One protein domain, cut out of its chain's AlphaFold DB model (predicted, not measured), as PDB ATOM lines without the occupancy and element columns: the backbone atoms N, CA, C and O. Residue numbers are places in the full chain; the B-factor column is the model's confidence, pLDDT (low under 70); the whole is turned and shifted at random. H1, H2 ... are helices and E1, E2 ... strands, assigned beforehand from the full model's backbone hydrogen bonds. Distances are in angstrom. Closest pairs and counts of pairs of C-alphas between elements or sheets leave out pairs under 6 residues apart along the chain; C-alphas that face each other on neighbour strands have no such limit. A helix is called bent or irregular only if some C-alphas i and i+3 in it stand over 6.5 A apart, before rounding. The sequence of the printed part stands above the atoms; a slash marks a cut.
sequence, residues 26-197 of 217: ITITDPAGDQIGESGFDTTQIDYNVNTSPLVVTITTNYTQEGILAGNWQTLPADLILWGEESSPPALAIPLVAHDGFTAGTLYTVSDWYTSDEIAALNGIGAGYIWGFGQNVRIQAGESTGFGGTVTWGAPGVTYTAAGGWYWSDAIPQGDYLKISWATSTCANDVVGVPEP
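This is residues 26 to 197 of the 217 residues of the protein "PEP-CTERM domain-containing protein" of Smithella sp. SC_K08D17 (UniProt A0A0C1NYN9). One antiparallel sheet is folded back on itself into a sandwich-like, nearly closed shell, with E1, E2 and E7 in one leaf, E5, E4, E3, E8 and E9 in the other, and the long, bent E6 as the hinge. The small helix H1 lies towards one end and only grazes the sheet. The printed part has 172 residues, with E1 to E5, then H1, then E6 to E9; the sheet's order is E1, E2, E7, E6, E5, E4, E3, E8, E9. The class is mostly strand, though under half of the residues are in named elements. The whole is compact, with a radius of gyration of the C-alphas of 15.3 A and spans of 46 by 33 by 30 A.

Residues 26 to 27 pair antiparallel with residues 45 to 46 of E1, residues 43 to 49, 18.1 A long from C-alpha 43 at (-16.458, -20.297, 48.968). E2 is residues 56 to 61, 16.0 A; E3 is 79 to 83 and E4 is 92 to 95. E5, residues 106 to 115, spans 20.1 A and bends by 93 degrees at residue 111. H1 is residues 116 to 122. E6, residues 136 to 154, spans 24.0 A and bends by 139 degrees at residue 143. E7 is residues 157 to 162, 17.1 A; E8 is 179 to 182; E9 is 190 to 192, ending at C-alpha 192, (-24.098, -24.889, 56.901).

The folded sheet, one sheet bent into two facing leaves, is twisted; its leaves have 36 pairs of C-alphas within 11 A. From edge strand E1, the hairpin E1 and E2 has N 47 and O 58 at 2.8 A. E2 and E7 have N 160 and O 57 at 2.8 A. In the hairpin E6 and E7, N 152 and O 159 are 2.8 A apart. E6 is staggered: its residues 149 to 154 pair with E7 and 136 to 148 with E5, where N 109 and O 143 are 2.9 A apart. E3, E4 and E5 form a meander, each strand the antiparallel neighbour of the one before, with N 108 and O 93 at 2.9 A and N 80 and O 94 at 2.8 A. E3 and E8 have N 81 and O 181 at 2.9 A; the hairpin E8 and E9 has N 192 and O 180 at 3.1 A. Edge strands E1 and E9 have their closest C-alphas, Thr 43 and Asp 190, 7.9 A apart. H1 only grazes the sheet with residues 116 to 121; its closest C-alphas to E6 are Ser 116 and Val 137, 6.0 A. In H1, every O i to N i+4 pair is within hydrogen-bond range.

The C-alphas farthest apart, Ala 127 and Gly 164, are 46.0 A apart. The printed part has no cut. The links E2 to E3, H1 to E6 and E7 to E8 are long. The mean pLDDT of the printed part is 76.9; 49 residues are under 70, among them 26 to 40, 170 to 177 and 183 to 197.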
ATOM      1  N   ILE A  26     -27.557 -19.080  51.608       60.81
ATOM      2  CA  ILE A  26     -26.614 -18.696  52.652       60.81
ATOM      3  C   ILE A  26     -25.378 -18.094  51.992       60.81
ATOM      4  O   ILE A  26     -24.665 -18.739  51.224       60.81
ATOM      5  N   THR A  27     -25.157 -16.813  52.285       59.28
ATOM      6  CA  THR A  27     -23.951 -16.081  51.899       59.28
ATOM      7  C   THR A  27     -22.902 -16.277  52.978       59.28
ATOM      8  O   THR A  27     -23.117 -15.902  54.133       59.28
ATOM      9  N   ILE A  28     -21.766 -16.843  52.593       63.31
ATOM     10  CA  ILE A  28     -20.630 -17.040  53.484       63.31
ATOM     11  C   ILE A  28     -19.821 -15.753  53.408       63.31
ATOM     12  O   ILE A  28     -19.261 -15.399  52.376       63.31
ATOM     13  N   THR A  29     -19.892 -14.960  54.477       52.47
ATOM     14  CA  THR A  29     -19.172 -13.686  54.548       52.47
ATOM     15  C   THR A  29     -17.854 -13.924  55.265       52.47
ATOM     16  O   THR A  29     -17.751 -13.643  56.458       52.47
ATOM     17  N   ASP A  30     -16.863 -14.443  54.542       56.47
ATOM     18  CA  ASP A  30     -15.488 -14.511  55.027       56.47
ATOM     19  C   ASP A  30     -14.624 -13.431  54.346       56.47
ATOM     20  O   ASP A  30     -14.148 -13.613  53.229       56.47
ATOM     21  N   PRO A  31     -14.404 -12.268  54.989       46.12
ATOM     22  CA  PRO A  31     -13.585 -11.203  54.416       46.12
ATOM     23  C   PRO A  31     -12.091 -11.557  54.306       46.12
ATOM     24  O   PRO A  31     -11.357 -10.807  53.663       46.12
ATOM     25  N   ALA A  32     -11.628 -12.641  54.940       50.84
ATOM     26  CA  ALA A  32     -10.271 -13.157  54.759       50.84
ATOM     27  C   ALA A  32     -10.169 -14.158  53.589       50.84
ATOM     28  O   ALA A  32      -9.056 -14.376  53.094       50.84
ATOM     29  N   GLY A  33     -11.312 -14.688  53.136       52.22
ATOM     30  CA  GLY A  33     -11.440 -15.811  52.211       52.22
ATOM     31  C   GLY A  33     -10.942 -17.123  52.825       52.22
ATOM     32  O   GLY A  33      -9.983 -17.133  53.601       52.22
ATOM     33  N   ASP A  34     -11.528 -18.247  52.419       58.78
ATOM     34  CA  ASP A  34     -10.986 -19.556  52.780       58.78
ATOM     35  C   ASP A  34      -9.630 -19.772  52.087       58.78
ATOM     36  O   ASP A  34      -9.554 -20.001  50.886       58.78
ATOM     37  N   GLN A  35      -8.512 -19.712  52.807       53.56
ATOM     38  CA  GLN A  35      -7.189 -19.798  52.173       53.56
ATOM     39  C   GLN A  35      -6.612 -21.219  52.189       53.56
ATOM     40  O   GLN A  35      -6.512 -21.848  53.241       53.56
ATOM     41  N   ILE A  36      -6.134 -21.681  51.025       51.53
ATOM     42  CA  ILE A  36      -5.327 -22.904  50.868       51.53
ATOM     43  C   ILE A  36      -3.848 -22.518  50.851       51.53
ATOM     44  O   ILE A  36      -3.250 -22.434  49.785       51.53
ATOM     45  N   GLY A  37      -3.236 -22.233  52.001       44.53
ATOM     46  CA  GLY A  37      -1.803 -21.884  52.091       44.53
ATOM     47  C   GLY A  37      -1.339 -20.598  51.366       44.53
ATOM     48  O   GLY A  37      -0.362 -20.002  51.804       44.53
ATOM     49  N   GLU A  38      -2.037 -20.140  50.321       49.06
ATOM     50  CA  GLU A  38      -1.890 -18.915  49.530       49.06
ATOM     51  C   GLU A  38      -3.282 -18.476  49.008       49.06
ATOM     52  O   GLU A  38      -4.241 -19.254  49.002       49.06
ATOM     53  N   SER A  39      -3.426 -17.215  48.576       54.44
ATOM     54  CA  SER A  39      -4.686 -16.676  48.035       54.44
ATOM     55  C   SER A  39      -5.114 -17.438  46.774       54.44
ATOM     56  O   SER A  39      -4.421 -17.361  45.758       54.44
ATOM     57  N   GLY A  40      -6.246 -18.142  46.801       60.47
ATOM     58  CA  GLY A  40      -6.688 -18.911  45.629       60.47
ATOM     59  C   GLY A  40      -7.946 -19.755  45.800       60.47
ATOM     60  O   GLY A  40      -8.520 -20.159  44.795       60.47
ATOM     61  N   PHE A  41      -8.398 -19.981  47.032       71.00
ATOM     62  CA  PHE A  41      -9.694 -20.583  47.327       71.00
ATOM     63  C   PHE A  41     -10.585 -19.559  48.023       71.00
ATOM     64  O   PHE A  41     -10.090 -18.614  48.631       71.00
ATOM     65  N   ASP A  42     -11.883 -19.686  47.804       76.44
ATOM     66  CA  ASP A  42     -12.928 -18.915  48.452       76.44
ATOM     67  C   ASP A  42     -14.265 -19.579  48.119       76.44
ATOM     68  O   ASP A  42     -14.574 -19.797  46.937       76.44
ATOM     69  N   THR A  43     -15.055 -19.916  49.135       79.25
ATOM     70  CA  THR A  43     -16.458 -20.297  48.968       79.25
ATOM     71  C   THR A  43     -17.312 -19.137  49.447       79.25
ATOM     72  O   THR A  43     -17.347 -18.792  50.617       79.25
ATOM     73  N   THR A  44     -18.036 -18.511  48.526       77.38
ATOM     74  CA  THR A  44     -18.786 -17.279  48.829       77.38
ATOM     75  C   THR A  44     -20.263 -17.544  49.101       77.38
ATOM     76  O   THR A  44     -20.958 -16.728  49.715       77.38
ATOM     77  N   GLN A  45     -20.785 -18.679  48.631       80.88
ATOM     78  CA  GLN A  45     -22.203 -18.997  48.741       80.88
ATOM     79  C   GLN A  45     -22.457 -20.494  48.592       80.88
ATOM     80  O   GLN A  45     -21.874 -21.144  47.723       80.88
ATOM     81  N   ILE A  46     -23.410 -21.007  49.371       82.69
ATOM     82  CA  ILE A  46     -24.039 -22.308  49.140       82.69
ATOM     83  C   ILE A  46     -25.553 -22.073  49.067       82.69
ATOM     84  O   ILE A  46     -26.159 -21.552  50.004       82.69
ATOM     85  N   ASP A  47     -26.156 -22.423  47.933       85.25
ATOM     86  CA  ASP A  47     -27.592 -22.307  47.672       85.25
ATOM     87  C   ASP A  47     -28.188 -23.697  47.452       85.25
ATOM     88  O   ASP A  47     -27.725 -24.460  46.600       85.25
ATOM     89  N   TYR A  48     -29.205 -24.040  48.236       82.94
ATOM     90  CA  TYR A  48     -29.923 -25.296  48.091       82.94
ATOM     91  C   TYR A  48     -31.383 -25.173  48.507       82.94
ATOM     92  O   TYR A  48     -31.784 -24.365  49.351       82.94
ATOM     93  N   ASN A  49     -32.211 -26.033  47.921       75.81
ATOM     94  CA  ASN A  49     -33.623 -26.105  48.253       75.81
ATOM     95  C   ASN A  49     -34.062 -27.559  48.428       75.81
ATOM     96  O   ASN A  49     -34.119 -28.339  47.481       75.81
ATOM     97  N   VAL A  50     -34.391 -27.902  49.673       70.81
ATOM     98  CA  VAL A  50     -34.856 -29.238  50.073       70.81
ATOM     99  C   VAL A  50     -36.306 -29.507  49.690       70.81
ATOM    100  O   VAL A  50     -36.715 -30.655  49.611       70.81
ATOM    101  N   ASN A  51     -37.081 -28.457  49.415       69.06
ATOM    102  CA  ASN A  51     -38.513 -28.543  49.137       69.06
ATOM    103  C   ASN A  51     -38.828 -28.581  47.635       69.06
ATOM    104  O   ASN A  51     -39.996 -28.520  47.245       69.06
ATOM    105  N   THR A  52     -37.805 -28.634  46.780       70.94
ATOM    106  CA  THR A  52     -37.965 -28.681  45.326       70.94
ATOM    107  C   THR A  52     -37.454 -29.990  44.762       70.94
ATOM    108  O   THR A  52     -36.400 -30.483  45.148       70.94
ATOM    109  N   SER A  53     -38.211 -30.522  43.807       81.94
ATOM    110  CA  SER A  53     -37.821 -31.641  42.959       81.94
ATOM    111  C   SER A  53     -37.397 -31.086  41.592       81.94
ATOM    112  O   SER A  53     -38.210 -30.404  40.956       81.94
ATOM    113  N   PRO A  54     -36.166 -31.353  41.121       87.31
ATOM    114  CA  PRO A  54     -35.089 -32.092  41.797       87.31
ATOM    115  C   PRO A  54     -34.405 -31.286  42.917       87.31
ATOM    116  O   PRO A  54     -34.431 -30.054  42.891       87.31
ATOM    117  N   LEU A  55     -33.733 -31.974  43.853       86.19
ATOM    118  CA  LEU A  55     -32.756 -31.331  44.740       86.19
ATOM    119  C   LEU A  55     -31.647 -30.703  43.886       86.19
ATOM    120  O   LEU A  55     -30.993 -31.388  43.093       86.19
ATOM    121  N   VAL A  56     -31.430 -29.406  44.078       89.38
ATOM    122  CA  VAL A  56     -30.338 -28.653  43.460       89.38
ATOM    123  C   VAL A  56     -29.491 -28.051  44.569       89.38
ATOM    124  O   VAL A  56     -30.031 -27.454  45.500       89.38
ATOM    125  N   VAL A  57     -28.176 -28.221  44.455       89.38
ATOM    126  CA  VAL A  57     -27.187 -27.616  45.351       89.38
ATOM    127  C   VAL A  57     -26.168 -26.888  44.491       89.38
ATOM    128  O   VAL A  57     -25.565 -27.491  43.605       89.38
ATOM    129  N   THR A  58     -25.990 -25.596  44.734       90.56
ATOM    130  CA  THR A  58     -25.031 -24.744  44.030       90.56
ATOM    131  C   THR A  58     -24.033 -24.191  45.029       90.56
ATOM    132  O   THR A  58     -24.428 -23.582  46.018       90.56
ATOM    133  N   ILE A  59     -22.749 -24.391  44.757       88.25
ATOM    134  CA  ILE A  59     -21.647 -23.833  45.536       88.25
ATOM    135  C   ILE A  59     -20.954 -22.801  44.650       88.25
ATOM    136  O   ILE A  59     -20.403 -23.145  43.601       88.25
ATOM    137  N   THR A  60     -20.996 -21.539  45.065       88.06
ATOM    138  CA  THR A  60     -20.281 -20.438  44.418       88.06
ATOM    139  C   THR A  60     -18.880 -20.370  45.011       88.06
ATOM    140  O   THR A  60     -18.700 -19.963  46.160       88.06
ATOM    141  N   THR A  61     -17.882 -20.761  44.227       84.69
ATOM    142  CA  THR A  61     -16.480 -20.824  44.635       84.69
ATOM    143  C   THR A  61     -15.552 -20.523  43.460       84.69
ATOM    144  O   THR A  61     -15.870 -20.802  42.305       84.69
ATOM    145  N   ASN A  62     -14.376 -19.965  43.739       81.62
ATOM    146  CA  ASN A  62     -13.306 -19.835  42.743       81.62
ATOM    147  C   ASN A  62     -12.498 -21.140  42.550       81.62
ATOM    148  O   ASN A  62     -11.573 -21.163  41.735       81.62
ATOM    149  N   TYR A  63     -12.843 -22.215  43.266       83.81
ATOM    150  CA  TYR A  63     -12.235 -23.533  43.107       83.81
ATOM    151  C   TYR A  63     -12.687 -24.228  41.822       83.81
ATOM    152  O   TYR A  63     -13.806 -24.029  41.343       83.81
ATOM    153  N   THR A  64     -11.833 -25.090  41.277       87.25
ATOM    154  CA  THR A  64     -12.082 -25.777  40.004       87.25
ATOM    155  C   THR A  64     -12.188 -27.286  40.177       87.25
ATOM    156  O   THR A  64     -11.762 -27.850  41.186       87.25
ATOM    157  N   GLN A  65     -12.727 -27.952  39.154       90.44
ATOM    158  CA  GLN A  65     -12.830 -29.409  39.107       90.44
ATOM    159  C   GLN A  65     -11.458 -30.084  39.199       90.44
ATOM    160  O   GLN A  65     -11.309 -31.131  39.823       90.44
ATOM    161  N   GLU A  66     -10.459 -29.484  38.555       87.38
ATOM    162  CA  GLU A  66      -9.080 -29.957  38.546       87.38
ATOM    163  C   GLU A  66      -8.388 -29.746  39.899       87.38
ATOM    164  O   GLU A  66      -7.363 -30.372  40.163       87.38
ATOM    165  N   GLY A  67      -8.954 -28.894  40.757       82.62
ATOM    166  CA  GLY A  67      -8.345 -28.433  41.994       82.62
ATOM    167  C   GLY A  67      -7.209 -27.435  41.763       82.62
ATOM    168  O   GLY A  67      -6.998 -26.929  40.660       82.62
ATOM    169  N   ILE A  68      -6.463 -27.138  42.824       78.62
ATOM    170  CA  ILE A  68      -5.410 -26.120  42.841       78.62
ATOM    171  C   ILE A  68      -4.089 -26.785  43.220       78.62
ATOM    172  O   ILE A  68      -4.033 -27.708  44.028       78.62
ATOM    173  N   LEU A  69      -2.994 -26.326  42.624       78.19
ATOM    174  CA  LEU A  69      -1.670 -26.782  43.019       78.19
ATOM    175  C   LEU A  69      -1.181 -25.955  44.216       78.19
ATOM    176  O   LEU A  69      -0.840 -24.784  44.066       78.19
ATOM    177  N   ALA A  70      -1.121 -26.577  45.392       71.56
ATOM    178  CA  ALA A  70      -0.554 -26.007  46.609       71.56
ATOM    179  C   ALA A  70       0.872 -26.557  46.805       71.56
ATOM    180  O   ALA A  70       1.091 -27.632  47.373       71.56
ATOM    181  N   GLY A  71       1.859 -25.859  46.240       72.69
ATOM    182  CA  GLY A  71       3.241 -26.340  46.134       72.69
ATOM    183  C   GLY A  71       3.360 -27.607  45.288       72.69
ATOM    184  O   GLY A  71       3.268 -27.536  44.070       72.69
ATOM    185  N   ASN A  72       3.589 -28.762  45.924       72.56
ATOM    186  CA  ASN A  72       3.673 -30.066  45.240       72.56
ATOM    187  C   ASN A  72       2.385 -30.894  45.360       72.56
ATOM    188  O   ASN A  72       2.320 -32.008  44.842       72.56
ATOM    189  N   TRP A  73       1.383 -30.383  46.071       74.69
ATOM    190  CA  TRP A  73       0.128 -31.074  46.299       74.69
ATOM    191  C   TRP A  73      -0.930 -30.604  45.312       74.69
ATOM    192  O   TRP A  73      -1.330 -29.440  45.339       74.69
ATOM    193  N   GLN A  74      -1.406 -31.520  44.470       79.50
ATOM    194  CA  GLN A  74      -2.629 -31.286  43.714       79.50
ATOM    195  C   GLN A  74      -3.816 -31.502  44.647       79.50
ATOM    196  O   GLN A  74      -4.142 -32.633  45.017       79.50
ATOM    197  N   THR A  75      -4.437 -30.403  45.045       78.94
ATOM    198  CA  THR A  75      -5.624 -30.425  45.886       78.94
ATOM    199  C   THR A  75      -6.797 -30.932  45.055       78.94
ATOM    200  O   THR A  75      -6.794 -30.812  43.830       78.94
ATOM    201  N   LEU A  76      -7.799 -31.529  45.697       80.25
ATOM    202  CA  LEU A  76      -8.987 -32.028  45.006       80.25
ATOM    203  C   LEU A  76     -10.254 -31.436  45.621       80.25
ATOM    204  O   LEU A  76     -10.232 -31.022  46.787       80.25
ATOM    205  N   PRO A  77     -11.347 -31.335  44.849       84.06
ATOM    206  CA  PRO A  77     -12.637 -30.968  45.406       84.06
ATOM    207  C   PRO A  77     -13.086 -31.993  46.447       84.06
ATOM    208  O   PRO A  77     -12.774 -33.178  46.328       84.06
ATOM    209  N   ALA A  78     -13.792 -31.520  47.470       85.94
ATOM    210  CA  ALA A  78     -14.426 -32.393  48.444       85.94
ATOM    211  C   ALA A  78     -15.565 -33.200  47.807       85.94
ATOM    212  O   ALA A  78     -15.958 -32.982  46.655       85.94
ATOM    213  N   ASP A  79     -16.167 -34.053  48.619       91.88
ATOM    214  CA  ASP A  79     -17.515 -34.534  48.368       91.88
ATOM    215  C   ASP A  79     -18.531 -33.584  48.998       91.88
ATOM    216  O   ASP A  79     -18.254 -32.878  49.970       91.88
ATOM    217  N   LEU A  80     -19.744 -33.572  48.456       90.69
ATOM    218  CA  LEU A  80     -20.866 -32.921  49.110       90.69
ATOM    219  C   LEU A  80     -21.323 -33.793  50.276       90.69
ATOM    220  O   LEU A  80     -21.893 -34.862  50.062       90.69
ATOM    221  N   ILE A  81     -21.076 -33.338  51.498       89.06
ATOM    222  CA  ILE A  81     -21.362 -34.090  52.717       89.06
ATOM    223  C   ILE A  81     -22.762 -33.731  53.206       89.06
ATOM    224  O   ILE A  81     -23.088 -32.557  53.393       89.06
ATOM    225  N   LEU A  82     -23.585 -34.751  53.429       86.44
ATOM    226  CA  LEU A  82     -25.000 -34.615  53.744       86.44
ATOM    227  C   LEU A  82     -25.268 -35.228  55.122       86.44
ATOM    228  O   LEU A  82     -25.012 -36.407  55.380       86.44
ATOM    229  N   TRP A  83     -25.796 -34.404  56.016       83.12
ATOM    230  CA  TRP A  83     -26.175 -34.784  57.370       83.12
ATOM    231  C   TRP A  83     -27.686 -34.985  57.400       83.12
ATOM    232  O   TRP A  83     -28.425 -34.009  57.277       83.12
ATOM    233  N   GLY A  84     -28.125 -36.240  57.542       70.19
ATOM    234  CA  GLY A  84     -29.550 -36.588  57.609       70.19
ATOM    235  C   GLY A  84     -30.196 -36.403  58.979       70.19
ATOM    236  O   GLY A  84     -31.419 -36.399  59.087       70.19
ATOM    237  N   GLU A  85     -29.383 -36.215  60.017       70.31
ATOM    238  CA  GLU A  85     -29.824 -35.930  61.379       70.31
ATOM    239  C   GLU A  85     -28.911 -34.860  61.990       70.31
ATOM    240  O   GLU A  85     -27.718 -34.795  61.690       70.31
ATOM    241  N   GLU A  86     -29.462 -34.013  62.859       63.72
ATOM    242  CA  GLU A  86     -28.746 -32.864  63.431       63.72
ATOM    243  C   GLU A  86     -27.576 -33.269  64.350       63.72
ATOM    244  O   GLU A  86     -26.550 -32.589  64.395       63.72
ATOM    245  N   SER A  87     -27.713 -34.387  65.070       64.44
ATOM    246  CA  SER A  87     -26.764 -34.848  66.095       64.44
ATOM    247  C   SER A  87     -25.960 -36.097  65.710       64.44
ATOM    248  O   SER A  87     -25.105 -36.532  66.484       64.44
ATOM    249  N   SER A  88     -26.206 -36.663  64.527       69.12
ATOM    250  CA  SER A  88     -25.526 -37.862  64.022       69.12
ATOM    251  C   SER A  88     -24.390 -37.471  63.073       69.12
ATOM    252  O   SER A  88     -24.536 -36.474  62.369       69.12
ATOM    253  N   PRO A  89     -23.257 -38.200  63.023       70.25
ATOM    254  CA  PRO A  89     -22.228 -37.967  62.009       70.25
ATOM    255  C   PRO A  89     -22.809 -38.047  60.586       70.25
ATOM    256  O   PRO A  89     -23.835 -38.696  60.365       70.25
ATOM    257  N   PRO A  90     -22.157 -37.414  59.596       72.94
ATOM    258  CA  PRO A  90     -22.654 -37.436  58.235       72.94
ATOM    259  C   PRO A  90     -22.647 -38.874  57.721       72.94
ATOM    260  O   PRO A  90     -21.621 -39.558  57.753       72.94
ATOM    261  N   ALA A  91     -23.809 -39.317  57.255       83.38
ATOM    262  CA  ALA A  91     -24.030 -40.681  56.791       83.38
ATOM    263  C   ALA A  91     -24.100 -40.772  55.265       83.38
ATOM    264  O   ALA A  91     -24.169 -41.874  54.722       83.38
ATOM    265  N   LEU A  92     -24.122 -39.631  54.573       89.88
ATOM    266  CA  LEU A  92     -24.339 -39.555  53.139       89.88
ATOM    267  C   LEU A  92     -23.344 -38.589  52.494       89.88
ATOM    268  O   LEU A  92     -23.036 -37.534  53.051       89.88
ATOM    269  N   ALA A  93     -22.873 -38.930  51.298       92.81
ATOM    270  CA  ALA A  93     -22.152 -37.985  50.455       92.81
ATOM    271  C   ALA A  93     -22.402 -38.198  48.969       92.81
ATOM    272  O   ALA A  93     -22.805 -39.272  48.516       92.81
ATOM    273  N   ILE A  94     -22.137 -37.133  48.220       94.25
ATOM    274  CA  ILE A  94     -22.144 -37.123  46.764       94.25
ATOM    275  C   ILE A  94     -20.773 -36.643  46.293       94.25
ATOM    276  O   ILE A  94     -20.460 -35.465  46.487       94.25
ATOM    277  N   PRO A  95     -19.968 -37.492  45.634       95.31
ATOM    278  CA  PRO A  95     -18.718 -37.042  45.053       95.31
ATOM    279  C   PRO A  95     -18.959 -35.966  44.002       95.31
ATOM    280  O   PRO A  95     -19.801 -36.138  43.114       95.31
ATOM    281  N   LEU A  96     -18.231 -34.850  44.082       94.00
ATOM    282  CA  LEU A  96     -18.302 -33.805  43.050       94.00
ATOM    283  C   LEU A  96     -17.310 -34.045  41.906       94.00
ATOM    284  O   LEU A  96     -17.465 -33.503  40.810       94.00
ATOM    285  N   VAL A  97     -16.323 -34.907  42.136       92.62
ATOM    286  CA  VAL A  97     -15.397 -35.445  41.137       92.62
ATOM    287  C   VAL A  97     -15.284 -36.948  41.371       92.62
ATOM    288  O   VAL A  97     -15.467 -37.413  42.488       92.62
ATOM    289  N   ALA A  98     -15.039 -37.738  40.327       94.06
ATOM    290  CA  ALA A  98     -14.839 -39.174  40.503       94.06
ATOM    291  C   ALA A  98     -13.481 -39.445  41.175       94.06
ATOM    292  O   ALA A  98     -12.459 -38.922  40.729       94.06
ATOM    293  N   HIS A  99     -13.461 -40.281  42.210       91.44
ATOM    294  CA  HIS A  99     -12.248 -40.700  42.921       91.44
ATOM    295  C   HIS A  99     -12.467 -42.077  43.562       91.44
ATOM    296  O   HIS A  99     -13.602 -42.458  43.811       91.44
ATOM    297  N   ASP A 100     -11.396 -42.838  43.800       91.62
ATOM    298  CA  ASP A 100     -11.397 -44.075  44.608       91.62
ATOM    299  C   ASP A 100     -12.494 -45.116  44.258       91.62
ATOM    300  O   ASP A 100     -12.921 -45.905  45.094       91.62
ATOM    301  N   GLY A 101     -12.951 -45.140  42.999       94.38
ATOM    302  CA  GLY A 101     -14.037 -46.015  42.528       94.38
ATOM    303  C   GLY A 101     -15.455 -45.450  42.706       94.38
ATOM    304  O   GLY A 101     -16.413 -46.041  42.206       94.38
ATOM    305  N   PHE A 102     -15.597 -44.291  43.343       96.38
ATOM    306  CA  PHE A 102     -16.842 -43.543  43.470       96.38
ATOM    307  C   PHE A 102     -17.099 -42.667  42.238       96.38
ATOM    308  O   PHE A 102     -16.196 -42.058  41.657       96.38
ATOM    309  N   THR A 103     -18.360 -42.620  41.810       97.00
ATOM    310  CA  THR A 103     -18.790 -41.877  40.619       97.00
ATOM    311  C   THR A 103     -19.367 -40.526  41.017       97.00
ATOM    312  O   THR A 103     -20.269 -40.463  41.855       97.00
ATOM    313  N   ALA A 104     -18.904 -39.457  40.363       96.75
ATOM    314  CA  ALA A 104     -19.418 -38.110  40.587       96.75
ATOM    315  C   ALA A 104     -20.945 -38.043  40.418       96.75
ATOM    316  O   ALA A 104     -21.501 -38.595  39.467       96.75
ATOM    317  N   GLY A 105     -21.623 -37.368  41.344       95.62
ATOM    318  CA  GLY A 105     -23.075 -37.193  41.343       95.62
ATOM    319  C   GLY A 105     -23.877 -38.370  41.899       95.62
ATOM    320  O   GLY A 105     -25.080 -38.220  42.100       95.62
ATOM    321  N   THR A 106     -23.262 -39.518  42.185       95.88
ATOM    322  CA  THR A 106     -23.954 -40.639  42.845       95.88
ATOM    323  C   THR A 106     -24.039 -40.397  44.352       95.88
ATOM    324  O   THR A 106     -23.069 -39.954  44.954       95.88
ATOM    325  N   LEU A 107     -25.186 -40.695  44.967       93.75
ATOM    326  CA  LEU A 107     -25.369 -40.621  46.417       93.75
ATOM    327  C   LEU A 107     -24.937 -41.939  47.066       93.75
ATOM    328  O   LEU A 107     -25.453 -43.008  46.718       93.75
ATOM    329  N   TYR A 108     -24.041 -41.854  48.043       94.31
ATOM    330  CA  TYR A 108     -23.519 -42.997  48.788       94.31
ATOM    331  C   TYR A 108     -23.857 -42.896  50.269       94.31
ATOM    332  O   TYR A 108     -23.785 -41.806  50.835       94.31
ATOM    333  N   THR A 109     -24.164 -44.033  50.896       92.31
ATOM    334  CA  THR A 109     -24.027 -44.192  52.347       92.31
ATOM    335  C   THR A 109     -22.555 -44.307  52.687       92.31
ATOM    336  O   THR A 109     -21.819 -45.031  52.020       92.31
ATOM    337  N   VAL A 110     -22.122 -43.591  53.718       92.62
ATOM    338  CA  VAL A 110     -20.709 -43.493  54.080       92.62
ATOM    339  C   VAL A 110     -20.442 -44.300  55.337       92.62
ATOM    340  O   VAL A 110     -21.069 -44.076  56.371       92.62
ATOM    341  N   SER A 111     -19.517 -45.252  55.242       93.25
ATOM    342  CA  SER A 111     -19.030 -46.034  56.380       93.25
ATOM    343  C   SER A 111     -17.664 -45.567  56.873       93.25
ATOM    344  O   SER A 111     -17.326 -45.835  58.024       93.25
ATOM    345  N   ASP A 112     -16.903 -44.864  56.030       93.31
ATOM    346  CA  ASP A 112     -15.588 -44.330  56.371       93.31
ATOM    347  C   ASP A 112     -15.260 -43.072  55.551       93.31
ATOM    348  O   ASP A 112     -15.661 -42.956  54.387       93.31
ATOM    349  N   TRP A 113     -14.502 -42.149  56.142       90.81
ATOM    350  CA  TRP A 113     -14.162 -40.848  55.560       90.81
ATOM    351  C   TRP A 113     -12.655 -40.666  55.476       90.81
ATOM    352  O   TRP A 113     -11.953 -40.922  56.445       90.81
ATOM    353  N   TYR A 114     -12.185 -40.088  54.374       89.06
ATOM    354  CA  TYR A 114     -10.891 -39.428  54.387       89.06
ATOM    355  C   TYR A 114     -11.013 -38.079  55.090       89.06
ATOM    356  O   TYR A 114     -11.815 -37.222  54.692       89.06
ATOM    357  N   THR A 115     -10.167 -37.872  56.091       85.81
ATOM    358  CA  THR A 115     -10.001 -36.583  56.760       85.81
ATOM    359  C   THR A 115      -8.965 -35.705  56.057       85.81
ATOM    360  O   THR A 115      -8.078 -36.191  55.353       85.81
ATOM    361  N   SER A 116      -9.033 -34.394  56.268       79.19
ATOM    362  CA  SER A 116      -8.052 -33.428  55.760       79.19
ATOM    363  C   SER A 116      -6.619 -33.771  56.172       79.19
ATOM    364  O   SER A 116      -5.705 -33.648  55.358       79.19
ATOM    365  N   ASP A 117      -6.422 -34.297  57.382       79.44
ATOM    366  CA  ASP A 117      -5.106 -34.712  57.879       79.44
ATOM    367  C   ASP A 117      -4.591 -35.971  57.179       79.44
ATOM    368  O   ASP A 117      -3.409 -36.054  56.844       79.44
ATOM    369  N   GLU A 118      -5.467 -36.938  56.904       85.19
ATOM    370  CA  GLU A 118      -5.107 -38.132  56.138       85.19
ATOM    371  C   GLU A 118      -4.780 -37.781  54.691       85.19
ATOM    372  O   GLU A 118      -3.783 -38.266  54.161       85.19
ATOM    373  N   ILE A 119      -5.554 -36.894  54.055       81.62
ATOM    374  CA  ILE A 119      -5.241 -36.427  52.702       81.62
ATOM    375  C   ILE A 119      -3.909 -35.675  52.683       81.62
ATOM    376  O   ILE A 119      -3.085 -35.932  51.802       81.62
ATOM    377  N   ALA A 120      -3.660 -34.791  53.649       76.75
ATOM    378  CA  ALA A 120      -2.386 -34.091  53.764       76.75
ATOM    379  C   ALA A 120      -1.216 -35.076  53.954       76.75
ATOM    380  O   ALA A 120      -0.195 -34.970  53.270       76.75
ATOM    381  N   ALA A 121      -1.379 -36.084  54.816       79.88
ATOM    382  CA  ALA A 121      -0.373 -37.117  55.047       79.88
ATOM    383  C   ALA A 121      -0.108 -37.971  53.794       79.88
ATOM    384  O   ALA A 121       1.050 -38.190  53.435       79.88
ATOM    385  N   LEU A 122      -1.162 -38.405  53.092       78.62
ATOM    386  CA  LEU A 122      -1.070 -39.175  51.844       78.62
ATOM    387  C   LEU A 122      -0.339 -38.411  50.735       78.62
ATOM    388  O   LEU A 122       0.319 -39.025  49.897       78.62
ATOM    389  N   ASN A 123      -0.425 -37.079  50.746       75.81
ATOM    390  CA  ASN A 123       0.228 -36.206  49.773       75.81
ATOM    391  C   ASN A 123       1.579 -35.649  50.258       75.81
ATOM    392  O   ASN A 123       2.178 -34.812  49.585       75.81
ATOM    393  N   GLY A 124       2.094 -36.126  51.399       72.44
ATOM    394  CA  GLY A 124       3.428 -35.773  51.895       72.44
ATOM    395  C   GLY A 124       3.576 -34.305  52.299       72.44
ATOM    396  O   GLY A 124       4.653 -33.724  52.145       72.44
ATOM    397  N   ILE A 125       2.502 -33.690  52.785       70.62
ATOM    398  CA  ILE A 125       2.464 -32.259  53.084       70.62
ATOM    399  C   ILE A 125       3.085 -31.987  54.447       70.62
ATOM    400  O   ILE A 125       2.725 -32.594  55.453       70.62
ATOM    401  N   GLY A 126       4.059 -31.077  54.459       60.88
ATOM    402  CA  GLY A 126       4.824 -30.703  55.645       60.88
ATOM    403  C   GLY A 126       4.406 -29.368  56.264       60.88
ATOM    404  O   GLY A 126       3.484 -28.692  55.809       60.88
ATOM    405  N   ALA A 127       5.144 -28.976  57.307       55.88
ATOM    406  CA  ALA A 127       4.983 -27.701  57.998       55.88
ATOM    407  C   ALA A 127       5.103 -26.518  57.017       55.88
ATOM    408  O   ALA A 127       6.146 -26.343  56.387       55.88
ATOM    409  N   GLY A 128       4.044 -25.712  56.892       59.06
ATOM    410  CA  GLY A 128       4.013 -24.533  56.016       59.06
ATOM    411  C   GLY A 128       2.637 -24.219  55.428       59.06
ATOM    412  O   GLY A 128       2.370 -23.062  55.129       59.06
ATOM    413  N   TYR A 129       1.753 -25.215  55.326       61.69
ATOM    414  CA  TYR A 129       0.360 -25.011  54.920       61.69
ATOM    415  C   TYR A 129      -0.539 -24.863  56.148       61.69
ATOM    416  O   TYR A 129      -0.302 -25.486  57.183       61.69
ATOM    417  N   ILE A 130      -1.565 -24.025  56.023       63.75
ATOM    418  CA  ILE A 130      -2.639 -23.879  57.005       63.75
ATOM    419  C   ILE A 130      -3.876 -24.515  56.378       63.75
ATOM    420  O   ILE A 130      -4.221 -24.173  55.250       63.75
ATOM    421  N   TRP A 131      -4.510 -25.445  57.091       68.69
ATOM    422  CA  TRP A 131      -5.767 -26.074  56.686       68.69
ATOM    423  C   TRP A 131      -6.643 -26.351  57.912       68.69
ATOM    424  O   TRP A 131      -6.193 -26.258  59.057       68.69
ATOM    425  N   GLY A 132      -7.909 -26.699  57.678       68.56
ATOM    426  CA  GLY A 132      -8.786 -27.196  58.733       68.56
ATOM    427  C   GLY A 132      -8.429 -28.626  59.095       68.56
ATOM    428  O   GLY A 132      -8.720 -29.530  58.319       68.56
ATOM    429  N   PHE A 133      -7.807 -28.843  60.251       74.19
ATOM    430  CA  PHE A 133      -7.410 -30.176  60.722       74.19
ATOM    431  C   PHE A 133      -8.629 -31.059  61.055       74.19
ATOM    432  O   PHE A 133      -9.661 -30.564  61.526       74.19
ATOM    433  N   GLY A 134      -8.502 -32.367  60.812       77.19
ATOM    434  CA  GLY A 134      -9.482 -33.402  61.161       77.19
ATOM    435  C   GLY A 134     -10.869 -33.292  60.512       77.19
ATOM    436  O   GLY A 134     -11.830 -33.830  61.057       77.19
ATOM    437  N   GLN A 135     -11.013 -32.570  59.397       80.38
ATOM    438  CA  GLN A 135     -12.307 -32.385  58.726       80.38
ATOM    439  C   GLN A 135     -12.577 -33.514  57.736       80.38
ATOM    440  O   GLN A 135     -11.656 -33.935  57.048       80.38
ATOM    441  N   ASN A 136     -13.825 -33.967  57.614       85.94
ATOM    442  CA  ASN A 136     -14.209 -34.905  56.557       85.94
ATOM    443  C   ASN A 136     -14.110 -34.217  55.194       85.94
ATOM    444  O   ASN A 136     -14.629 -33.116  55.031       85.94
ATOM    445  N   VAL A 137     -13.478 -34.882  54.230       83.38
ATOM    446  CA  VAL A 137     -13.228 -34.323  52.893       83.38
ATOM    447  C   VAL A 137     -13.936 -35.130  51.819       83.38
ATOM    448  O   VAL A 137     -14.634 -34.568  50.983       83.38
ATOM    449  N   ARG A 138     -13.743 -36.449  51.814       89.69
ATOM    450  CA  ARG A 138     -14.286 -37.332  50.777       89.69
ATOM    451  C   ARG A 138     -14.508 -38.739  51.305       89.69
ATOM    452  O   ARG A 138     -13.892 -39.140  52.293       89.69
ATOM    453  N   ILE A 139     -15.379 -39.485  50.646       93.44
ATOM    454  CA  ILE A 139     -15.734 -40.851  51.012       93.44
ATOM    455  C   ILE A 139     -14.502 -41.751  50.866       93.44
ATOM    456  O   ILE A 139     -13.837 -41.756  49.831       93.44
ATOM    457  N   GLN A 140     -14.208 -42.535  51.902       93.69
ATOM    458  CA  GLN A 140     -13.198 -43.595  51.844       93.69
ATOM    459  C   GLN A 140     -13.850 -44.959  51.603       93.69
ATOM    460  O   GLN A 140     -13.354 -45.760  50.812       93.69
ATOM    461  N   ALA A 141     -14.980 -45.217  52.262       94.62
ATOM    462  CA  ALA A 141     -15.755 -46.436  52.088       94.62
ATOM    463  C   ALA A 141     -17.255 -46.146  52.198       94.62
ATOM    464  O   ALA A 141     -17.692 -45.293  52.976       94.62
ATOM    465  N   GLY A 142     -18.048 -46.870  51.412       94.62
ATOM    466  CA  GLY A 142     -19.487 -46.668  51.349       94.62
ATOM    467  C   GLY A 142     -20.176 -47.526  50.296       94.62
ATOM    468  O   GLY A 142     -19.523 -48.230  49.525       94.62
ATOM    469  N   GLU A 143     -21.504 -47.442  50.246       94.69
ATOM    470  CA  GLU A 143     -22.335 -48.146  49.265       94.69
ATOM    471  C   GLU A 143     -23.234 -47.168  48.511       94.69
ATOM    472  O   GLU A 143     -23.718 -46.181  49.064       94.69
ATOM    473  N   SER A 144     -23.456 -47.413  47.217       94.56
ATOM    474  CA  SER A 144     -24.380 -46.578  46.448       94.56
ATOM    475  C   SER A 144     -25.802 -46.804  46.943       94.56
ATOM    476  O   SER A 144     -26.265 -47.935  47.064       94.56
ATOM    477  N   THR A 145     -26.522 -45.710  47.143       90.56
ATOM    478  CA  THR A 145     -27.945 -45.736  47.498       90.56
ATOM    479  C   THR A 145     -28.857 -46.037  46.306       90.56
ATOM    480  O   THR A 145     -30.063 -46.200  46.476       90.56
ATOM    481  N   GLY A 146     -28.314 -46.054  45.083       89.75
ATOM    482  CA  GLY A 146     -29.092 -46.076  43.843       89.75
ATOM    483  C   GLY A 146     -29.659 -44.709  43.435       89.75
ATOM    484  O   GLY A 146     -30.144 -44.571  42.312       89.75
ATOM    485  N   PHE A 147     -29.557 -43.688  44.294       90.44
ATOM    486  CA  PHE A 147     -29.829 -42.299  43.931       90.44
ATOM    487  C   PHE A 147     -28.579 -41.641  43.360       90.44
ATOM    488  O   PHE A 147     -27.444 -41.967  43.708       90.44
ATOM    489  N   GLY A 148     -28.791 -40.681  42.472       91.94
ATOM    490  CA  GLY A 148     -27.706 -39.921  41.879       91.94
ATOM    491  C   GLY A 148     -28.207 -38.688  41.156       91.94
ATOM    492  O   GLY A 148     -29.378 -38.321  41.250       91.94
ATOM    493  N   GLY A 149     -27.302 -38.037  40.447       94.44
ATOM    494  CA  GLY A 149     -27.531 -36.779  39.770       94.44
ATOM    495  C   GLY A 149     -26.377 -36.421  38.853       94.44
ATOM    496  O   GLY A 149     -25.471 -37.217  38.619       94.44
ATOM    497  N   THR A 150     -26.435 -35.211  38.318       95.44
ATOM    498  CA  THR A 150     -25.369 -34.639  37.495       95.44
ATOM    499  C   THR A 150     -24.609 -33.609  38.312       95.44
ATOM    500  O   THR A 150     -25.227 -32.778  38.978       95.44
ATOM    501  N   VAL A 151     -23.280 -33.652  38.239       96.19
ATOM    502  CA  VAL A 151     -22.405 -32.597  38.752       96.19
ATOM    503  C   VAL A 151     -21.874 -31.811  37.565       96.19
ATOM    504  O   VAL A 151     -21.320 -32.393  36.633       96.19
ATOM    505  N   THR A 152     -22.067 -30.498  37.587       95.50
ATOM    506  CA  THR A 152     -21.577 -29.584  36.556       95.50
ATOM    507  C   THR A 152     -20.636 -28.580  37.191       95.50
ATOM    508  O   THR A 152     -21.041 -27.820  38.068       95.50
ATOM    509  N   TRP A 153     -19.393 -28.574  36.727       93.88
ATOM    510  CA  TRP A 153     -18.406 -27.558  37.067       93.88
ATOM    511  C   TRP A 153     -18.424 -26.445  36.020       93.88
ATOM    512  O   TRP A 153     -18.520 -26.707  34.820       93.88
ATOM    513  N   GLY A 154     -18.345 -25.197  36.467       88.56
ATOM    514  CA  GLY A 154     -18.353 -24.025  35.598       88.56
ATOM    515  C   GLY A 154     -18.634 -22.757  36.388       88.56
ATOM    516  O   GLY A 154     -19.200 -22.812  37.471       88.56
ATOM    517  N   ALA A 155     -18.241 -21.597  35.863       81.88
ATOM    518  CA  ALA A 155     -18.386 -20.345  36.601       81.88
ATOM    519  C   ALA A 155     -19.852 -20.108  37.055       81.88
ATOM    520  O   ALA A 155     -20.751 -20.178  36.210       81.88
ATOM    521  N   PRO A 156     -20.104 -19.797  38.343       74.50
ATOM    522  CA  PRO A 156     -19.127 -19.420  39.369       74.50
ATOM    523  C   PRO A 156     -18.774 -20.531  40.388       74.50
ATOM    524  O   PRO A 156     -18.518 -20.204  41.537       74.50
ATOM    525  N   GLY A 157     -18.786 -21.819  40.025       89.88
ATOM    526  CA  GLY A 157     -18.343 -22.915  40.900       89.88
ATOM    527  C   GLY A 157     -18.823 -24.301  40.453       89.88
ATOM    528  O   GLY A 157     -18.472 -24.780  39.371       89.88
ATOM    529  N   VAL A 158     -19.612 -24.964  41.302       92.88
ATOM    530  CA  VAL A 158     -20.142 -26.311  41.045       92.88
ATOM    531  C   VAL A 158     -21.626 -26.407  41.378       92.88
ATOM    532  O   VAL A 158     -22.096 -25.890  42.391       92.88
ATOM    533  N   THR A 159     -22.366 -27.111  40.526       94.12
ATOM    534  CA  THR A 159     -23.786 -27.396  40.723       94.12
ATOM    535  C   THR A 159     -24.035 -28.895  40.686       94.12
ATOM    536  O   THR A 159     -23.705 -29.574  39.712       94.12
ATOM    537  N   TYR A 160     -24.680 -29.401  41.731       93.50
ATOM    538  CA  TYR A 160     -25.296 -30.717  41.759       93.50
ATOM    539  C   TYR A 160     -26.789 -30.610  41.426       93.50
ATOM    540  O   TYR A 160     -27.496 -29.747  41.946       93.50
ATOM    541  N   THR A 161     -27.288 -31.505  40.576       93.25
ATOM    542  CA  THR A 161     -28.720 -31.643  40.269       93.25
ATOM    543  C   THR A 161     -29.132 -33.107  40.339       93.25
ATOM    544  O   THR A 161     -28.652 -33.926  39.552       93.25
ATOM    545  N   ALA A 162     -30.045 -33.438  41.252       91.25
ATOM    546  CA  ALA A 162     -30.585 -34.784  41.413       91.25
ATOM    547  C   ALA A 162     -31.283 -35.294  40.137       91.25
ATOM    548  O   ALA A 162     -32.082 -34.598  39.508       91.25
ATOM    549  N   ALA A 163     -30.994 -36.537  39.750       89.00
ATOM    550  CA  ALA A 163     -31.629 -37.210  38.620       89.00
ATOM    551  C   ALA A 163     -32.987 -37.796  39.024       89.00
ATOM    552  O   ALA A 163     -33.235 -38.093  40.186       89.00
ATOM    553  N   GLY A 164     -33.895 -37.979  38.064       81.44
ATOM    554  CA  GLY A 164     -35.194 -38.608  38.337       81.44
ATOM    555  C   GLY A 164     -36.118 -37.808  39.267       81.44
ATOM    556  O   GLY A 164     -37.140 -38.336  39.690       81.44
ATOM    557  N   GLY A 165     -35.782 -36.548  39.572       73.94
ATOM    558  CA  GLY A 165     -36.626 -35.660  40.370       73.94
ATOM    559  C   GLY A 165     -36.704 -36.026  41.853       73.94
ATOM    560  O   GLY A 165     -37.670 -35.642  42.509       73.94
ATOM    561  N   TRP A 166     -35.740 -36.759  42.412       81.69
ATOM    562  CA  TRP A 166     -35.732 -36.947  43.863       81.69
ATOM    563  C   TRP A 166     -35.352 -35.638  44.574       81.69
ATOM    564  O   TRP A 166     -34.652 -34.782  44.025       81.69
ATOM    565  N   TYR A 167     -35.875 -35.468  45.784       77.88
ATOM    566  CA  TYR A 167     -35.594 -34.347  46.675       77.88
ATOM    567  C   TYR A 167     -35.364 -34.883  48.088       77.88
ATOM    568  O   TYR A 167     -35.675 -36.042  48.361       77.88
ATOM    569  N   TRP A 168     -34.787 -34.071  48.971       76.62
ATOM    570  CA  TRP A 168     -34.539 -34.504  50.342       76.62
ATOM    571  C   TRP A 168     -35.853 -34.639  51.111       76.62
ATOM    572  O   TRP A 168     -36.646 -33.701  51.144       76.62
ATOM    573  N   SER A 169     -36.099 -35.797  51.717       71.50
ATOM    574  CA  SER A 169     -37.335 -36.040  52.456       71.50
ATOM    575  C   SER A 169     -37.126 -37.049  53.573       71.50
ATOM    576  O   SER A 169     -36.295 -37.939  53.458       71.50
ATOM    577  N   ASP A 170     -37.981 -37.012  54.588       62.78
ATOM    578  CA  ASP A 170     -37.990 -37.982  55.692       62.78
ATOM    579  C   ASP A 170     -38.136 -39.441  55.202       62.78
ATOM    580  O   ASP A 170     -37.833 -40.387  55.922       62.78
ATOM    581  N   ALA A 171     -38.617 -39.649  53.969       58.97
ATOM    582  CA  ALA A 171     -38.829 -40.970  53.395       58.97
ATOM    583  C   ALA A 171     -37.626 -41.473  52.582       58.97
ATOM    584  O   ALA A 171     -37.204 -42.614  52.768       58.97
ATOM    585  N   ILE A 172     -37.131 -40.680  51.624       57.84
ATOM    586  CA  ILE A 172     -36.146 -41.114  50.620       57.84
ATOM    587  C   ILE A 172     -35.408 -39.891  50.026       57.84
ATOM    588  O   ILE A 172     -36.068 -39.085  49.367       57.84
ATOM    589  N   PRO A 173     -34.066 -39.780  50.133       57.94
ATOM    590  CA  PRO A 173     -33.199 -40.433  51.121       57.94
ATOM    591  C   PRO A 173     -33.577 -39.985  52.538       57.94
ATOM    592  O   PRO A 173     -33.801 -38.803  52.755       57.94
ATOM    593  N   GLN A 174     -33.662 -40.933  53.473       60.69
ATOM    594  CA  GLN A 174     -34.203 -40.708  54.814       60.69
ATOM    595  C   GLN A 174     -33.384 -39.674  55.609       60.69
ATOM    596  O   GLN A 174     -32.191 -39.871  55.843       60.69
ATOM    597  N   GLY A 175     -34.044 -38.601  56.052       60.69
ATOM    598  CA  GLY A 175     -33.501 -37.637  57.006       60.69
ATOM    599  C   GLY A 175     -34.467 -36.482  57.271       60.69
ATOM    600  O   GLY A 175     -34.857 -35.787  56.337       60.69
ATOM    601  N   ASP A 176     -34.800 -36.250  58.541       62.62
ATOM    602  CA  ASP A 176     -35.703 -35.170  58.990       62.62
ATOM    603  C   ASP A 176     -35.022 -33.783  58.938       62.62
ATOM    604  O   ASP A 176     -35.622 -32.739  59.208       62.62
ATOM    605  N   TYR A 177     -33.728 -33.777  58.620       67.38
ATOM    606  CA  TYR A 177     -32.855 -32.620  58.561       67.38
ATOM    607  C   TYR A 177     -31.890 -32.787  57.383       67.38
ATOM    608  O   TYR A 177     -31.405 -33.890  57.147       67.38
ATOM    609  N   LEU A 178     -31.602 -31.710  56.643       74.31
ATOM    610  CA  LEU A 178     -30.509 -31.704  55.665       74.31
ATOM    611  C   LEU A 178     -29.543 -30.576  55.962       74.31
ATOM    612  O   LEU A 178     -29.755 -29.440  55.544       74.31
ATOM    613  N   LYS A 179     -28.427 -30.912  56.586       76.50
ATOM    614  CA  LYS A 179     -27.275 -30.018  56.640       76.50
ATOM    615  C   LYS A 179     -26.273 -30.424  55.575       76.50
ATOM    616  O   LYS A 179     -25.977 -31.606  55.405       76.50
ATOM    617  N   ILE A 180     -25.774 -29.425  54.862       78.88
ATOM    618  CA  ILE A 180     -24.789 -29.599  53.805       78.88
ATOM    619  C   ILE A 180     -23.467 -29.055  54.326       78.88
ATOM    620  O   ILE A 180     -23.405 -27.957  54.881       78.88
ATOM    621  N   SER A 181     -22.410 -29.838  54.163       78.06
ATOM    622  CA  SER A 181     -21.051 -29.369  54.388       78.06
ATOM    623  C   SER A 181     -20.186 -29.648  53.174       78.06
ATOM    624  O   SER A 181     -20.341 -30.660  52.486       78.06
ATOM    625  N   TRP A 182     -19.271 -28.722  52.938       79.56
ATOM    626  CA  TRP A 182     -18.280 -28.780  51.886       79.56
ATOM    627  C   TRP A 182     -16.938 -28.386  52.493       79.56
ATOM    628  O   TRP A 182     -16.809 -27.315  53.082       79.56
ATOM    629  N   ALA A 183     -15.945 -29.261  52.374       67.44
ATOM    630  CA  ALA A 183     -14.604 -29.004  52.877       67.44
ATOM    631  C   ALA A 183     -13.588 -29.629  51.928       67.44
ATOM    632  O   ALA A 183     -13.399 -30.845  51.925       67.44
ATOM    633  N   THR A 184     -12.943 -28.820  51.085       61.97
ATOM    634  CA  THR A 184     -11.823 -29.312  50.269       61.97
ATOM    635  C   THR A 184     -10.719 -29.832  51.184       61.97
ATOM    636  O   THR A 184     -10.651 -29.481  52.363       61.97
ATOM    637  N   SER A 185      -9.814 -30.656  50.654       53.16
ATOM    638  CA  SER A 185      -8.733 -31.273  51.436       53.16
ATOM    639  C   SER A 185      -7.800 -30.293  52.160       53.16
ATOM    640  O   SER A 185      -6.905 -30.715  52.880       53.16
ATOM    641  N   THR A 186      -8.003 -29.000  51.955       52.25
ATOM    642  CA  THR A 186      -7.111 -27.881  52.210       52.25
ATOM    643  C   THR A 186      -7.717 -26.769  53.065       52.25
ATOM    644  O   THR A 186      -6.963 -25.922  53.530       52.25
ATOM    645  N   CYS A 187      -9.039 -26.735  53.272       51.69
ATOM    646  CA  CYS A 187      -9.718 -25.636  53.973       51.69
ATOM    647  C   CYS A 187     -10.715 -26.124  55.025       51.69
ATOM    648  O   CYS A 187     -11.249 -27.232  54.961       51.69
ATOM    649  N   ALA A 188     -10.912 -25.285  56.043       38.78
ATOM    650  CA  ALA A 188     -11.748 -25.569  57.197       38.78
ATOM    651  C   ALA A 188     -13.234 -25.362  56.875       38.78
ATOM    652  O   ALA A 188     -13.761 -24.287  57.083       38.78
ATOM    653  N   ASN A 189     -13.875 -26.435  56.409       48.41
ATOM    654  CA  ASN A 189     -15.298 -26.770  56.524       48.41
ATOM    655  C   ASN A 189     -16.280 -25.597  56.717       48.41
ATOM    656  O   ASN A 189     -16.652 -25.256  57.845       48.41
ATOM    657  N   ASP A 190     -16.797 -25.084  55.602       51.69
ATOM    658  CA  ASP A 190     -18.030 -24.309  55.591       51.69
ATOM    659  C   ASP A 190     -19.202 -25.252  55.872       51.69
ATOM    660  O   ASP A 190     -19.791 -25.902  55.000       51.69
ATOM    661  N   VAL A 191     -19.500 -25.383  57.161       49.59
ATOM    662  CA  VAL A 191     -20.598 -26.191  57.667       49.59
ATOM    663  C   VAL A 191     -21.852 -25.338  57.738       49.59
ATOM    664  O   VAL A 191     -21.942 -24.434  58.569       49.59
ATOM    665  N   VAL A 192     -22.868 -25.678  56.948       52.12
ATOM    666  CA  VAL A 192     -24.098 -24.889  56.901       52.12
ATOM    667  C   VAL A 192     -25.289 -25.709  57.394       52.12
ATOM    668  O   VAL A 192     -25.778 -26.620  56.726       52.12
ATOM    669  N   GLY A 193     -25.736 -25.399  58.615       46.16
ATOM    670  CA  GLY A 193     -26.933 -25.974  59.227       46.16
ATOM    671  C   GLY A 193     -28.197 -25.192  58.863       46.16
ATOM    672  O   GLY A 193     -28.191 -23.962  58.838       46.16
ATOM    673  N   VAL A 194     -29.294 -25.902  58.600       47.69
ATOM    674  CA  VAL A 194     -30.608 -25.297  58.331       47.69
ATOM    675  C   VAL A 194     -31.169 -24.687  59.617       47.69
ATOM    676  O   VAL A 194     -31.057 -25.325  60.669       47.69
ATOM    677  N   PRO A 195     -31.832 -23.516  59.561       45.19
ATOM    678  CA  PRO A 195     -32.701 -23.074  60.642       45.19
ATOM    679  C   PRO A 195     -33.818 -24.097  60.869       45.19
ATOM    680  O   PRO A 195     -34.431 -24.562  59.907       45.19
ATOM    681  N   GLU A 196     -34.090 -24.421  62.133       42.16
ATOM    682  CA  GLU A 196     -35.221 -25.261  62.537       42.16
ATOM    683  C   GLU A 196     -36.504 -24.876  61.772       42.16
ATOM    684  O   GLU A 196     -36.786 -23.680  61.600       42.16
ATOM    685  N   PRO A 197     -37.309 -25.853  61.313       45.03
ATOM    686  CA  PRO A 197     -38.482 -25.556  60.509       45.03
ATOM    687  C   PRO A 197     -39.418 -24.608  61.265       45.03
ATOM    688  O   PRO A 197     -39.689 -24.771  62.458       45.03
TER     689      PRO A 197